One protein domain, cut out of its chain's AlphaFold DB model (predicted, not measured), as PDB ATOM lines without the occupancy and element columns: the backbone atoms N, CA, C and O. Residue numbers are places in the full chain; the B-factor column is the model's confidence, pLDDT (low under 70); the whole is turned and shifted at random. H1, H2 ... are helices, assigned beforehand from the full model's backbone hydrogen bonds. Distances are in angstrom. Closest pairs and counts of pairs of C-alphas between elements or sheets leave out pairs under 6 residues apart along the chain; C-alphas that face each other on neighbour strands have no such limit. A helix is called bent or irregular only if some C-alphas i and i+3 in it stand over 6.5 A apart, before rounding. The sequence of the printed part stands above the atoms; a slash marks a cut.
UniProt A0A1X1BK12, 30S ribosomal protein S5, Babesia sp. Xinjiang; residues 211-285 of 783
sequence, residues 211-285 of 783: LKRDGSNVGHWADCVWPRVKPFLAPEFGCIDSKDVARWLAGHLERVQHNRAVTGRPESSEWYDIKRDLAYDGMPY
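This is residues 211 to 285 of the 783 residues of the protein "30S ribosomal protein S5" of Babesia sp. Xinjiang (UniProt A0A1X1BK12). One long helix, H3, runs along the longest axis, with H1 packed at a steep angle on its first part and the short H4 packed on its second half. Residues 231 to 237, of which 235 to 237 belong to H2, stick out at the end where H3 begins, and at the other end the link of residues 264 to 273 folds back from H3 to H4. The printed part has 75 residues with four named helices, in the order H1, H2, H3, H4, and no named strand; the class is all helix. The whole is only just compact, close to loose, with a radius of gyration of the C-alphas of 13.5 A, and it is elongated, spanning 39 by 23 by 19 A.

H3, residues 242 to 263, is the longest helix, 31.4 A from C-alpha 242 at (129.300, 133.325, 128.932) to C-alpha 263 at (127.211, 151.663, 103.530). H1, residues 218 to 232, begins with C-alpha 218 at (133.503, 141.796, 124.700) and measures 20.1 A; it is only just irregular, with C-alphas 228 and 231 6.6 A apart. H2, residues 235 to 239, measures 8.2 A and is also only just irregular, with C-alphas 236 and 239 6.6 A apart. H4, residues 274 to 280, measures 10.1 A and ends with C-alpha 280 at (123.354, 146.602, 110.492); it is neither bent nor irregular, but only just: C-alphas 276 and 279 are 6.4 A apart.

H3 touches H1 with residues 242 to 250 alone; their closest C-alphas, those of Ala 222 and Ser 242, are 5.2 A apart. H1 and H3 run opposite ways at a steep tilt of 63 degrees. H3 touches H4 with residues 255 to 260 alone, the closest C-alphas being those of Val 256 and Tyr 280, 4.9 A apart. H3 and H4 run the same way at a steep tilt of 68 degrees, only just short of about perpendicular. H1 and H2 only just touch, and only at the corner by their link, with 3 pairs of C-alphas within 8 A; the closest, those of Lys 230 and Gly 238, are 7.0 A apart. H2 and H3 are apart, as are H1 and H4, and H2 and H4. Every O i to N i+4 pair is within hydrogen-bond range in H3, against 6 of 11 in H1, 0 of 1 in H2 and 1 of 3 in H4; for O i to N i+3, H2 has 1 of 2 within range and H4 has 1 of 4.

The two C-alphas farthest apart are those of Pro 235 and Gly 264, at 40.3 A. The printed part has no cut. The links from H1 to H2 and from H2 to H3 are tight, the 10-residue link from H3 to H4 is short, and no link is long. The mean pLDDT of the printed part is 80.3; residue 237, residues 264 to 268 and residues 282 to 285 are under 70.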
ATOM      1  N   LEU A 211     129.550 148.919 125.788       87.62
ATOM      2  CA  LEU A 211     130.166 148.052 124.792       87.62
ATOM      3  C   LEU A 211     130.916 148.903 123.759       87.62
ATOM      4  O   LEU A 211     130.366 149.847 123.189       87.62
ATOM      5  N   LYS A 212     132.193 148.586 123.520       86.75
ATOM      6  CA  LYS A 212     132.990 149.238 122.469       86.75
ATOM      7  C   LYS A 212     132.682 148.617 121.114       86.75
ATOM      8  O   LYS A 212     132.598 147.394 121.014       86.75
ATOM      9  N   ARG A 213     132.598 149.447 120.070       81.81
ATOM     10  CA  ARG A 213     132.316 148.973 118.705       81.81
ATOM     11  C   ARG A 213     133.437 148.090 118.140       81.81
ATOM     12  O   ARG A 213     133.145 147.158 117.405       81.81
ATOM     13  N   ASP A 214     134.684 148.323 118.554       79.81
ATOM     14  CA  ASP A 214     135.867 147.568 118.102       79.81
ATOM     15  C   ASP A 214     135.941 146.126 118.642       79.81
ATOM     16  O   ASP A 214     136.868 145.390 118.319       79.81
ATOM     17  N   GLY A 215     135.018 145.714 119.520       82.25
ATOM     18  CA  GLY A 215     135.006 144.367 120.104       82.25
ATOM     19  C   GLY A 215     135.993 144.146 121.257       82.25
ATOM     20  O   GLY A 215     135.882 143.153 121.974       82.25
ATOM     21  N   SER A 216     136.895 145.094 121.534       85.81
ATOM     22  CA  SER A 216     137.914 144.972 122.591       85.81
ATOM     23  C   SER A 216     137.350 144.751 124.005       85.81
ATOM     24  O   SER A 216     138.051 144.212 124.855       85.81
ATOM     25  N   ASN A 217     136.097 145.157 124.273       87.00
ATOM     26  CA  ASN A 217     135.448 145.034 125.591       87.00
ATOM     27  C   ASN A 217     134.517 143.807 125.725       87.00
ATOM     28  O   ASN A 217     133.809 143.675 126.720       87.00
ATOM     29  N   VAL A 218     134.472 142.913 124.730       87.88
ATOM     30  CA  VAL A 218     133.503 141.796 124.700       87.88
ATOM     31  C   VAL A 218     133.775 140.756 125.789       87.88
ATOM     32  O   VAL A 218     132.831 140.248 126.388       87.88
ATOM     33  N   GLY A 219     135.047 140.467 126.087       85.00
ATOM     34  CA  GLY A 219     135.412 139.521 127.151       85.00
ATOM     35  C   GLY A 219     134.946 139.994 128.530       85.00
ATOM     36  O   GLY A 219     134.270 139.262 129.242       85.00
ATOM     37  N   HIS A 220     135.201 141.265 128.856       85.25
ATOM     38  CA  HIS A 220     134.719 141.874 130.096       85.25
ATOM     39  C   HIS A 220     133.187 141.868 130.183       85.25
ATOM     40  O   HIS A 220     132.628 141.550 131.231       85.25
ATOM     41  N   TRP A 221     132.491 142.152 129.080       89.19
ATOM     42  CA  TRP A 221     131.029 142.117 129.054       89.19
ATOM     43  C   TRP A 221     130.482 140.702 129.313       89.19
ATOM     44  O   TRP A 221     129.564 140.516 130.110       89.19
ATOM     45  N   ALA A 222     131.079 139.680 128.700       87.62
ATOM     46  CA  ALA A 222     130.665 138.291 128.882       87.62
ATOM     47  C   ALA A 222     130.967 137.735 130.286       87.62
ATOM     48  O   ALA A 222     130.178 136.944 130.804       87.62
ATOM     49  N   ASP A 223     132.074 138.148 130.904       86.50
ATOM     50  CA  ASP A 223     132.508 137.620 132.201       86.50
ATOM     51  C   ASP A 223     131.951 138.416 133.393       86.50
ATOM     52  O   ASP A 223     131.702 137.842 134.452       86.50
ATOM     53  N   CYS A 224     131.723 139.725 133.240       83.31
ATOM     54  CA  CYS A 224     131.281 140.599 134.330       83.31
ATOM     55  C   CYS A 224     129.818 141.039 134.200       83.31
ATOM     56  O   CYS A 224     129.106 141.046 135.202       83.31
ATOM     57  N   VAL A 225     129.345 141.385 132.999       86.75
ATOM     58  CA  VAL A 225     127.990 141.936 132.803       86.75
ATOM     59  C   VAL A 225     126.953 140.823 132.671       86.75
ATOM     60  O   VAL A 225     125.944 140.825 133.376       86.75
ATOM     61  N   TRP A 226     127.218 139.827 131.822       87.50
ATOM     62  CA  TRP A 226     126.266 138.749 131.545       87.50
ATOM     63  C   TRP A 226     125.834 137.955 132.791       87.50
ATOM     64  O   TRP A 226     124.627 137.810 132.984       87.50
ATOM     65  N   PRO A 227     126.728 137.498 133.693       86.50
ATOM     66  CA  PRO A 227     126.313 136.714 134.859       86.50
ATOM     67  C   PRO A 227     125.438 137.492 135.846       86.50
ATOM     68  O   PRO A 227     124.656 136.882 136.569       86.50
ATOM     69  N   ARG A 228     125.562 138.825 135.868       84.00
ATOM     70  CA  ARG A 228     124.800 139.721 136.750       84.00
ATOM     71  C   ARG A 228     123.446 140.110 136.161       84.00
ATOM     72  O   ARG A 228     122.500 140.308 136.909       84.00
ATOM     73  N   VAL A 229     123.332 140.174 134.833       83.25
ATOM     74  CA  VAL A 229     122.066 140.452 134.128       83.25
ATOM     75  C   VAL A 229     121.233 139.181 133.927       83.25
ATOM     76  O   VAL A 229     120.007 139.229 133.979       83.25
ATOM     77  N   LYS A 230     121.886 138.025 133.750       82.81
ATOM     78  CA  LYS A 230     121.257 136.716 133.508       82.81
ATOM     79  C   LYS A 230     120.118 136.352 134.485       82.81
ATOM     80  O   LYS A 230     119.115 135.842 133.996       82.81
ATOM     81  N   PRO A 231     120.197 136.622 135.805       81.06
ATOM     82  CA  PRO A 231     119.116 136.323 136.751       81.06
ATOM     83  C   PRO A 231     117.829 137.131 136.530       81.06
ATOM     84  O   PRO A 231     116.767 136.699 136.963       81.06
ATOM     85  N   PHE A 232     117.913 138.289 135.863       73.44
ATOM     86  CA  PHE A 232     116.767 139.157 135.569       73.44
ATOM     87  C   PHE A 232     116.078 138.819 134.238       73.44
ATOM     88  O   PHE A 232     115.009 139.350 133.941       73.44
ATOM     89  N   LEU A 233     116.693 137.962 133.419       73.62
ATOM     90  CA  LEU A 233     116.150 137.521 132.135       73.62
ATOM     91  C   LEU A 233     115.252 136.289 132.308       73.62
ATOM     92  O   LEU A 233     115.263 135.620 133.340       73.62
ATOM     93  N   ALA A 234     114.463 135.974 131.279       75.25
ATOM     94  CA  ALA A 234     113.600 134.796 131.282       75.25
ATOM     95  C   ALA A 234     114.407 133.501 131.552       75.25
ATOM     96  O   ALA A 234     115.548 133.384 131.091       75.25
ATOM     97  N   PRO A 235     113.822 132.498 132.240       73.88
ATOM     98  CA  PRO A 235     114.524 131.273 132.647       73.88
ATOM     99  C   PRO A 235     115.109 130.474 131.470       73.88
ATOM    100  O   PRO A 235     116.058 129.711 131.646       73.88
ATOM    101  N   GLU A 236     114.600 130.689 130.257       73.00
ATOM    102  CA  GLU A 236     115.089 130.102 129.004       73.00
ATOM    103  C   GLU A 236     116.538 130.509 128.680       73.00
ATOM    104  O   GLU A 236     117.322 129.699 128.185       73.00
ATOM    105  N   PHE A 237     116.946 131.727 129.052       69.06
ATOM    106  CA  PHE A 237     118.325 132.206 128.892       69.06
ATOM    107  C   PHE A 237     119.286 131.606 129.933       69.06
ATOM    108  O   PHE A 237     120.505 131.793 129.853       69.06
ATOM    109  N   GLY A 238     118.764 130.823 130.887       72.94
ATOM    110  CA  GLY A 238     119.533 130.098 131.895       72.94
ATOM    111  C   GLY A 238     120.558 129.127 131.299       72.94
ATOM    112  O   GLY A 238     121.638 128.955 131.868       72.94
ATOM    113  N   CYS A 239     120.271 128.564 130.123       78.38
ATOM    114  CA  CYS A 239     121.114 127.564 129.461       78.38
ATOM    115  C   CYS A 239     122.301 128.154 128.679       78.38
ATOM    116  O   CYS A 239     123.121 127.393 128.175       78.38
ATOM    117  N   ILE A 240     122.394 129.484 128.543       82.12
ATOM    118  CA  ILE A 240     123.431 130.133 127.728       82.12
ATOM    119  C   ILE A 240     124.675 130.436 128.576       82.12
ATOM    120  O   ILE A 240     124.603 131.142 129.595       82.12
ATOM    121  N   ASP A 241     125.822 129.930 128.120       87.25
ATOM    122  CA  ASP A 241     127.132 130.140 128.738       87.25
ATOM    123  C   ASP A 241     127.757 131.482 128.333       87.25
ATOM    124  O   ASP A 241     127.579 131.965 127.212       87.25
ATOM    125  N   SER A 242     128.581 132.066 129.213       86.69
ATOM    126  CA  SER A 242     129.300 133.325 128.932       86.69
ATOM    127  C   SER A 242     130.171 133.239 127.674       86.69
ATOM    128  O   SER A 242     130.273 134.196 126.910       86.69
ATOM    129  N   LYS A 243     130.740 132.060 127.390       88.12
ATOM    130  CA  LYS A 243     131.549 131.806 126.188       88.12
ATOM    131  C   LYS A 243     130.740 131.896 124.895       88.12
ATOM    132  O   LYS A 243     131.282 132.321 123.875       88.12
ATOM    133  N   ASP A 244     129.478 131.474 124.921       86.69
ATOM    134  CA  ASP A 244     128.598 131.542 123.753       86.69
ATOM    135  C   ASP A 244     128.165 132.985 123.497       86.69
ATOM    136  O   ASP A 244     128.197 133.440 122.354       86.69
ATOM    137  N   VAL A 245     127.880 133.735 124.566       88.19
ATOM    138  CA  VAL A 245     127.583 135.173 124.499       88.19
ATOM    139  C   VAL A 245     128.775 135.966 123.970       88.19
ATOM    140  O   VAL A 245     128.602 136.806 123.090       88.19
ATOM    141  N   ALA A 246     129.993 135.666 124.429       89.31
ATOM    142  CA  ALA A 246     131.211 136.299 123.927       89.31
ATOM    143  C   ALA A 246     131.414 136.039 122.426       89.31
ATOM    144  O   ALA A 246     131.677 136.969 121.662       89.31
ATOM    145  N   ARG A 247     131.247 134.782 121.984       88.94
ATOM    146  CA  ARG A 247     131.336 134.409 120.562       88.94
ATOM    147  C   ARG A 247     130.260 135.098 119.726       88.94
ATOM    148  O   ARG A 247     130.551 135.562 118.625       88.94
ATOM    149  N   TRP A 248     129.039 135.191 120.247       89.81
ATOM    150  CA  TRP A 248     127.938 135.866 119.571       89.81
ATOM    151  C   TRP A 248     128.181 137.374 119.442       89.81
ATOM    152  O   TRP A 248     128.084 137.898 118.334       89.81
ATOM    153  N   LEU A 249     128.566 138.054 120.528       91.69
ATOM    154  CA  LEU A 249     128.850 139.493 120.533       91.69
ATOM    155  C   LEU A 249     130.020 139.860 119.620       91.69
ATOM    156  O   LEU A 249     129.927 140.838 118.884       91.69
ATOM    157  N   ALA A 250     131.097 139.071 119.630       89.81
ATOM    158  CA  ALA A 250     132.228 139.285 118.733       89.81
ATOM    159  C   ALA A 250     131.791 139.190 117.262       89.81
ATOM    160  O   ALA A 250     132.008 140.121 116.490       89.81
ATOM    161  N   GLY A 251     131.073 138.120 116.899       87.81
ATOM    162  CA  GLY A 251     130.562 137.957 115.537       87.81
ATOM    163  C   GLY A 251     129.541 139.028 115.142       87.81
ATOM    164  O   GLY A 251     129.514 139.457 113.992       87.81
ATOM    165  N   HIS A 252     128.708 139.480 116.081       89.81
ATOM    166  CA  HIS A 252     127.762 140.576 115.874       89.81
ATOM    167  C   HIS A 252     128.483 141.890 115.549       89.81
ATOM    168  O   HIS A 252     128.180 142.532 114.544       89.81
ATOM    169  N   LEU A 253     129.471 142.278 116.360       90.50
ATOM    170  CA  LEU A 253     130.212 143.523 116.160       90.50
ATOM    171  C   LEU A 253     131.009 143.514 114.851       90.50
ATOM    172  O   LEU A 253     130.994 144.513 114.132       90.50
ATOM    173  N   GLU A 254     131.614 142.382 114.487       88.75
ATOM    174  CA  GLU A 254     132.298 142.218 113.199       88.75
ATOM    175  C   GLU A 254     131.342 142.410 112.009       88.75
ATOM    176  O   GLU A 254     131.665 143.134 111.060       88.75
ATOM    177  N   ARG A 255     130.139 141.815 112.062       86.31
ATOM    178  CA  ARG A 255     129.120 141.971 111.008       86.31
ATOM    179  C   ARG A 255     128.627 143.407 110.904       86.31
ATOM    180  O   ARG A 255     128.587 143.962 109.806       86.31
ATOM    181  N   VAL A 256     128.313 144.036 112.034       86.81
ATOM    182  CA  VAL A 256     127.885 145.440 112.087       86.81
ATOM    183  C   VAL A 256     128.962 146.363 111.518       86.81
ATOM    184  O   VAL A 256     128.653 147.214 110.683       86.81
ATOM    185  N   GLN A 257     130.225 146.183 111.917       84.75
ATOM    186  CA  GLN A 257     131.343 146.998 111.440       84.75
ATOM    187  C   GLN A 257     131.550 146.836 109.930       84.75
ATOM    188  O   GLN A 257     131.679 147.831 109.210       84.75
ATOM    189  N   HIS A 258     131.516 145.597 109.433       82.31
ATOM    190  CA  HIS A 258     131.620 145.305 108.006       82.31
ATOM    191  C   HIS A 258     130.483 145.955 107.208       82.31
ATOM    192  O   HIS A 258     130.725 146.703 106.257       82.31
ATOM    193  N   ASN A 259     129.237 145.739 107.631       82.69
ATOM    194  CA  ASN A 259     128.055 146.249 106.942       82.69
ATOM    195  C   ASN A 259     128.001 147.783 106.964       82.69
ATOM    196  O   ASN A 259     127.621 148.413 105.972       82.69
ATOM    197  N   ARG A 260     128.470 148.417 108.042       78.56
ATOM    198  CA  ARG A 260     128.609 149.876 108.093       78.56
ATOM    199  C   ARG A 260     129.670 150.411 107.147       78.56
ATOM    200  O   ARG A 260     129.375 151.368 106.426       78.56
ATOM    201  N   ALA A 261     130.843 149.780 107.091       78.88
ATOM    202  CA  ALA A 261     131.906 150.160 106.161       78.88
ATOM    203  C   ALA A 261     131.419 150.125 104.701       78.88
ATOM    204  O   ALA A 261     131.705 151.042 103.930       78.88
ATOM    205  N   VAL A 262     130.600 149.129 104.345       75.69
ATOM    206  CA  VAL A 262     129.987 149.007 103.011       75.69
ATOM    207  C   VAL A 262     128.985 150.136 102.723       75.69
ATOM    208  O   VAL A 262     128.945 150.653 101.608       75.69
ATOM    209  N   THR A 263     128.198 150.575 103.712       76.06
ATOM    210  CA  THR A 263     127.211 151.663 103.530       76.06
ATOM    211  C   THR A 263     127.809 153.077 103.468       76.06
ATOM    212  O   THR A 263     127.092 154.027 103.146       76.06
ATOM    213  N   GLY A 264     129.110 153.239 103.740       62.44
ATOM    214  CA  GLY A 264     129.850 154.484 103.497       62.44
ATOM    215  C   GLY A 264     129.487 155.664 104.408       62.44
ATOM    216  O   GLY A 264     129.671 156.816 104.010       62.44
ATOM    217  N   ARG A 265     128.960 155.418 105.616       58.88
ATOM    218  CA  ARG A 265     128.707 156.473 106.615       58.88
ATOM    219  C   ARG A 265     129.907 156.605 107.568       58.88
ATOM    220  O   ARG A 265     130.142 155.672 108.328       58.88
ATOM    221  N   PRO A 266     130.659 157.723 107.558       57.84
ATOM    222  CA  PRO A 266     131.723 157.953 108.534       57.84
ATOM    223  C   PRO A 266     131.134 158.241 109.925       57.84
ATOM    224  O   PRO A 266     130.102 158.906 110.040       57.84
ATOM    225  N   GLU A 267     131.789 157.741 110.973       58.47
ATOM    226  CA  GLU A 267     131.265 157.740 112.346       58.47
ATOM    227  C   GLU A 267     131.941 158.754 113.278       58.47
ATOM    228  O   GLU A 267     133.066 159.191 113.050       58.47
ATOM    229  N   SER A 268     131.216 159.110 114.347       59.19
ATOM    230  CA  SER A 268     131.553 160.171 115.306       59.19
ATOM    231  C   SER A 268     131.703 159.709 116.767       59.19
ATOM    232  O   SER A 268     131.964 160.553 117.618       59.19
ATOM    233  N   SER A 269     131.473 158.430 117.099       75.50
ATOM    234  CA  SER A 269     131.513 157.920 118.487       75.50
ATOM    235  C   SER A 269     132.067 156.497 118.565       75.50
ATOM    236  O   SER A 269     131.735 155.679 117.713       75.50
ATOM    237  N   GLU A 270     132.869 156.210 119.593       81.88
ATOM    238  CA  GLU A 270     133.555 154.926 119.839       81.88
ATOM    239  C   GLU A 270     132.648 153.848 120.476       81.88
ATOM    240  O   GLU A 270     132.952 152.651 120.433       81.88
ATOM    241  N   TRP A 271     131.520 154.256 121.065       84.25
ATOM    242  CA  TRP A 271     130.614 153.375 121.809       84.25
ATOM    243  C   TRP A 271     129.516 152.790 120.917       84.25
ATOM    244  O   TRP A 271     129.016 153.457 120.007       84.25
ATOM    245  N   TYR A 272     129.143 151.539 121.192       86.19
ATOM    246  CA  TYR A 272     128.074 150.824 120.500       86.19
ATOM    247  C   TYR A 272     126.692 151.340 120.939       86.19
ATOM    248  O   TYR A 272     126.406 151.420 122.132       86.19
ATOM    249  N   ASP A 273     125.827 151.669 119.975       83.00
ATOM    250  CA  ASP A 273     124.445 152.118 120.220       83.00
ATOM    251  C   ASP A 273     123.467 151.077 119.665       83.00
ATOM    252  O   ASP A 273     123.268 151.003 118.452       83.00
ATOM    253  N   ILE A 274     122.829 150.300 120.550       80.94
ATOM    254  CA  ILE A 274     121.912 149.201 120.189       80.94
ATOM    255  C   ILE A 274     120.867 149.661 119.164       80.94
ATOM    256  O   ILE A 274     120.614 148.967 118.183       80.94
ATOM    257  N   LYS A 275     120.290 150.860 119.322       76.31
ATOM    258  CA  LYS A 275     119.205 151.331 118.446       76.31
ATOM    259  C   LYS A 275     119.675 151.579 117.014       76.31
ATOM    260  O   LYS A 275     118.901 151.442 116.068       76.31
ATOM    261  N   ARG A 276     120.925 152.011 116.849       76.94
ATOM    262  CA  ARG A 276     121.482 152.391 115.546       76.94
ATOM    263  C   ARG A 276     122.283 151.265 114.922       76.94
ATOM    264  O   ARG A 276     122.301 151.155 113.701       76.94
ATOM    265  N   ASP A 277     122.994 150.494 115.729       81.88
ATOM    266  CA  ASP A 277     124.025 149.560 115.294       81.88
ATOM    267  C   ASP A 277     123.416 148.168 115.025       81.88
ATOM    268  O   ASP A 277     123.767 147.550 114.021       81.88
ATOM    269  N   LEU A 278     122.405 147.738 115.798       83.38
ATOM    270  CA  LEU A 278     121.743 146.430 115.655       83.38
ATOM    271  C   LEU A 278     121.136 146.198 114.262       83.38
ATOM    272  O   LEU A 278     121.218 145.098 113.723       83.38
ATOM    273  N   ALA A 279     120.581 147.239 113.636       80.81
ATOM    274  CA  ALA A 279     119.989 147.141 112.299       80.81
ATOM    275  C   ALA A 279     121.003 146.734 111.210       80.81
ATOM    276  O   ALA A 279     120.612 146.203 110.173       80.81
ATOM    277  N   TYR A 280     122.299 146.974 111.435       79.00
ATOM    278  CA  TYR A 280     123.354 146.602 110.492       79.00
ATOM    279  C   TYR A 280     123.801 145.148 110.650       79.00
ATOM    280  O   TYR A 280     124.508 144.660 109.779       79.00
ATOM    281  N   ASP A 281     123.381 144.439 111.699       80.81
ATOM    282  CA  ASP A 281     123.710 143.019 111.873       80.81
ATOM    283  C   ASP A 281     122.965 142.128 110.868       80.81
ATOM    284  O   ASP A 281     123.512 141.156 110.356       80.81
ATOM    285  N   GLY A 282     121.726 142.503 110.533       68.25
ATOM    286  CA  GLY A 282     120.864 141.780 109.593       68.25
ATOM    287  C   GLY A 282     121.059 142.141 108.116       68.25
ATOM    288  O   GLY A 282     120.305 141.653 107.275       68.25
ATOM    289  N   MET A 283     122.019 143.010 107.773       64.75
ATOM    290  CA  MET A 283     122.286 143.365 106.375       64.75
ATOM    291  C   MET A 283     123.024 142.204 105.675       64.75
ATOM    292  O   MET A 283     124.038 141.733 106.196       64.75
ATOM    293  N   PRO A 284     122.541 141.720 104.515       56.22
ATOM    294  CA  PRO A 284     123.128 140.562 103.848       56.22
ATOM    295  C   PRO A 284     124.522 140.873 103.288       56.22
ATOM    296  O   PRO A 284     124.791 141.987 102.830       56.22
ATOM    297  N   TYR A 285     125.395 139.860 103.292       52.22
ATOM    298  CA  TYR A 285     126.700 139.915 102.629       52.22
ATOM    299  C   TYR A 285     126.546 140.256 101.132       52.22
ATOM    300  O   TYR A 285     125.521 139.945 100.526       52.22
TER     301      TYR A 285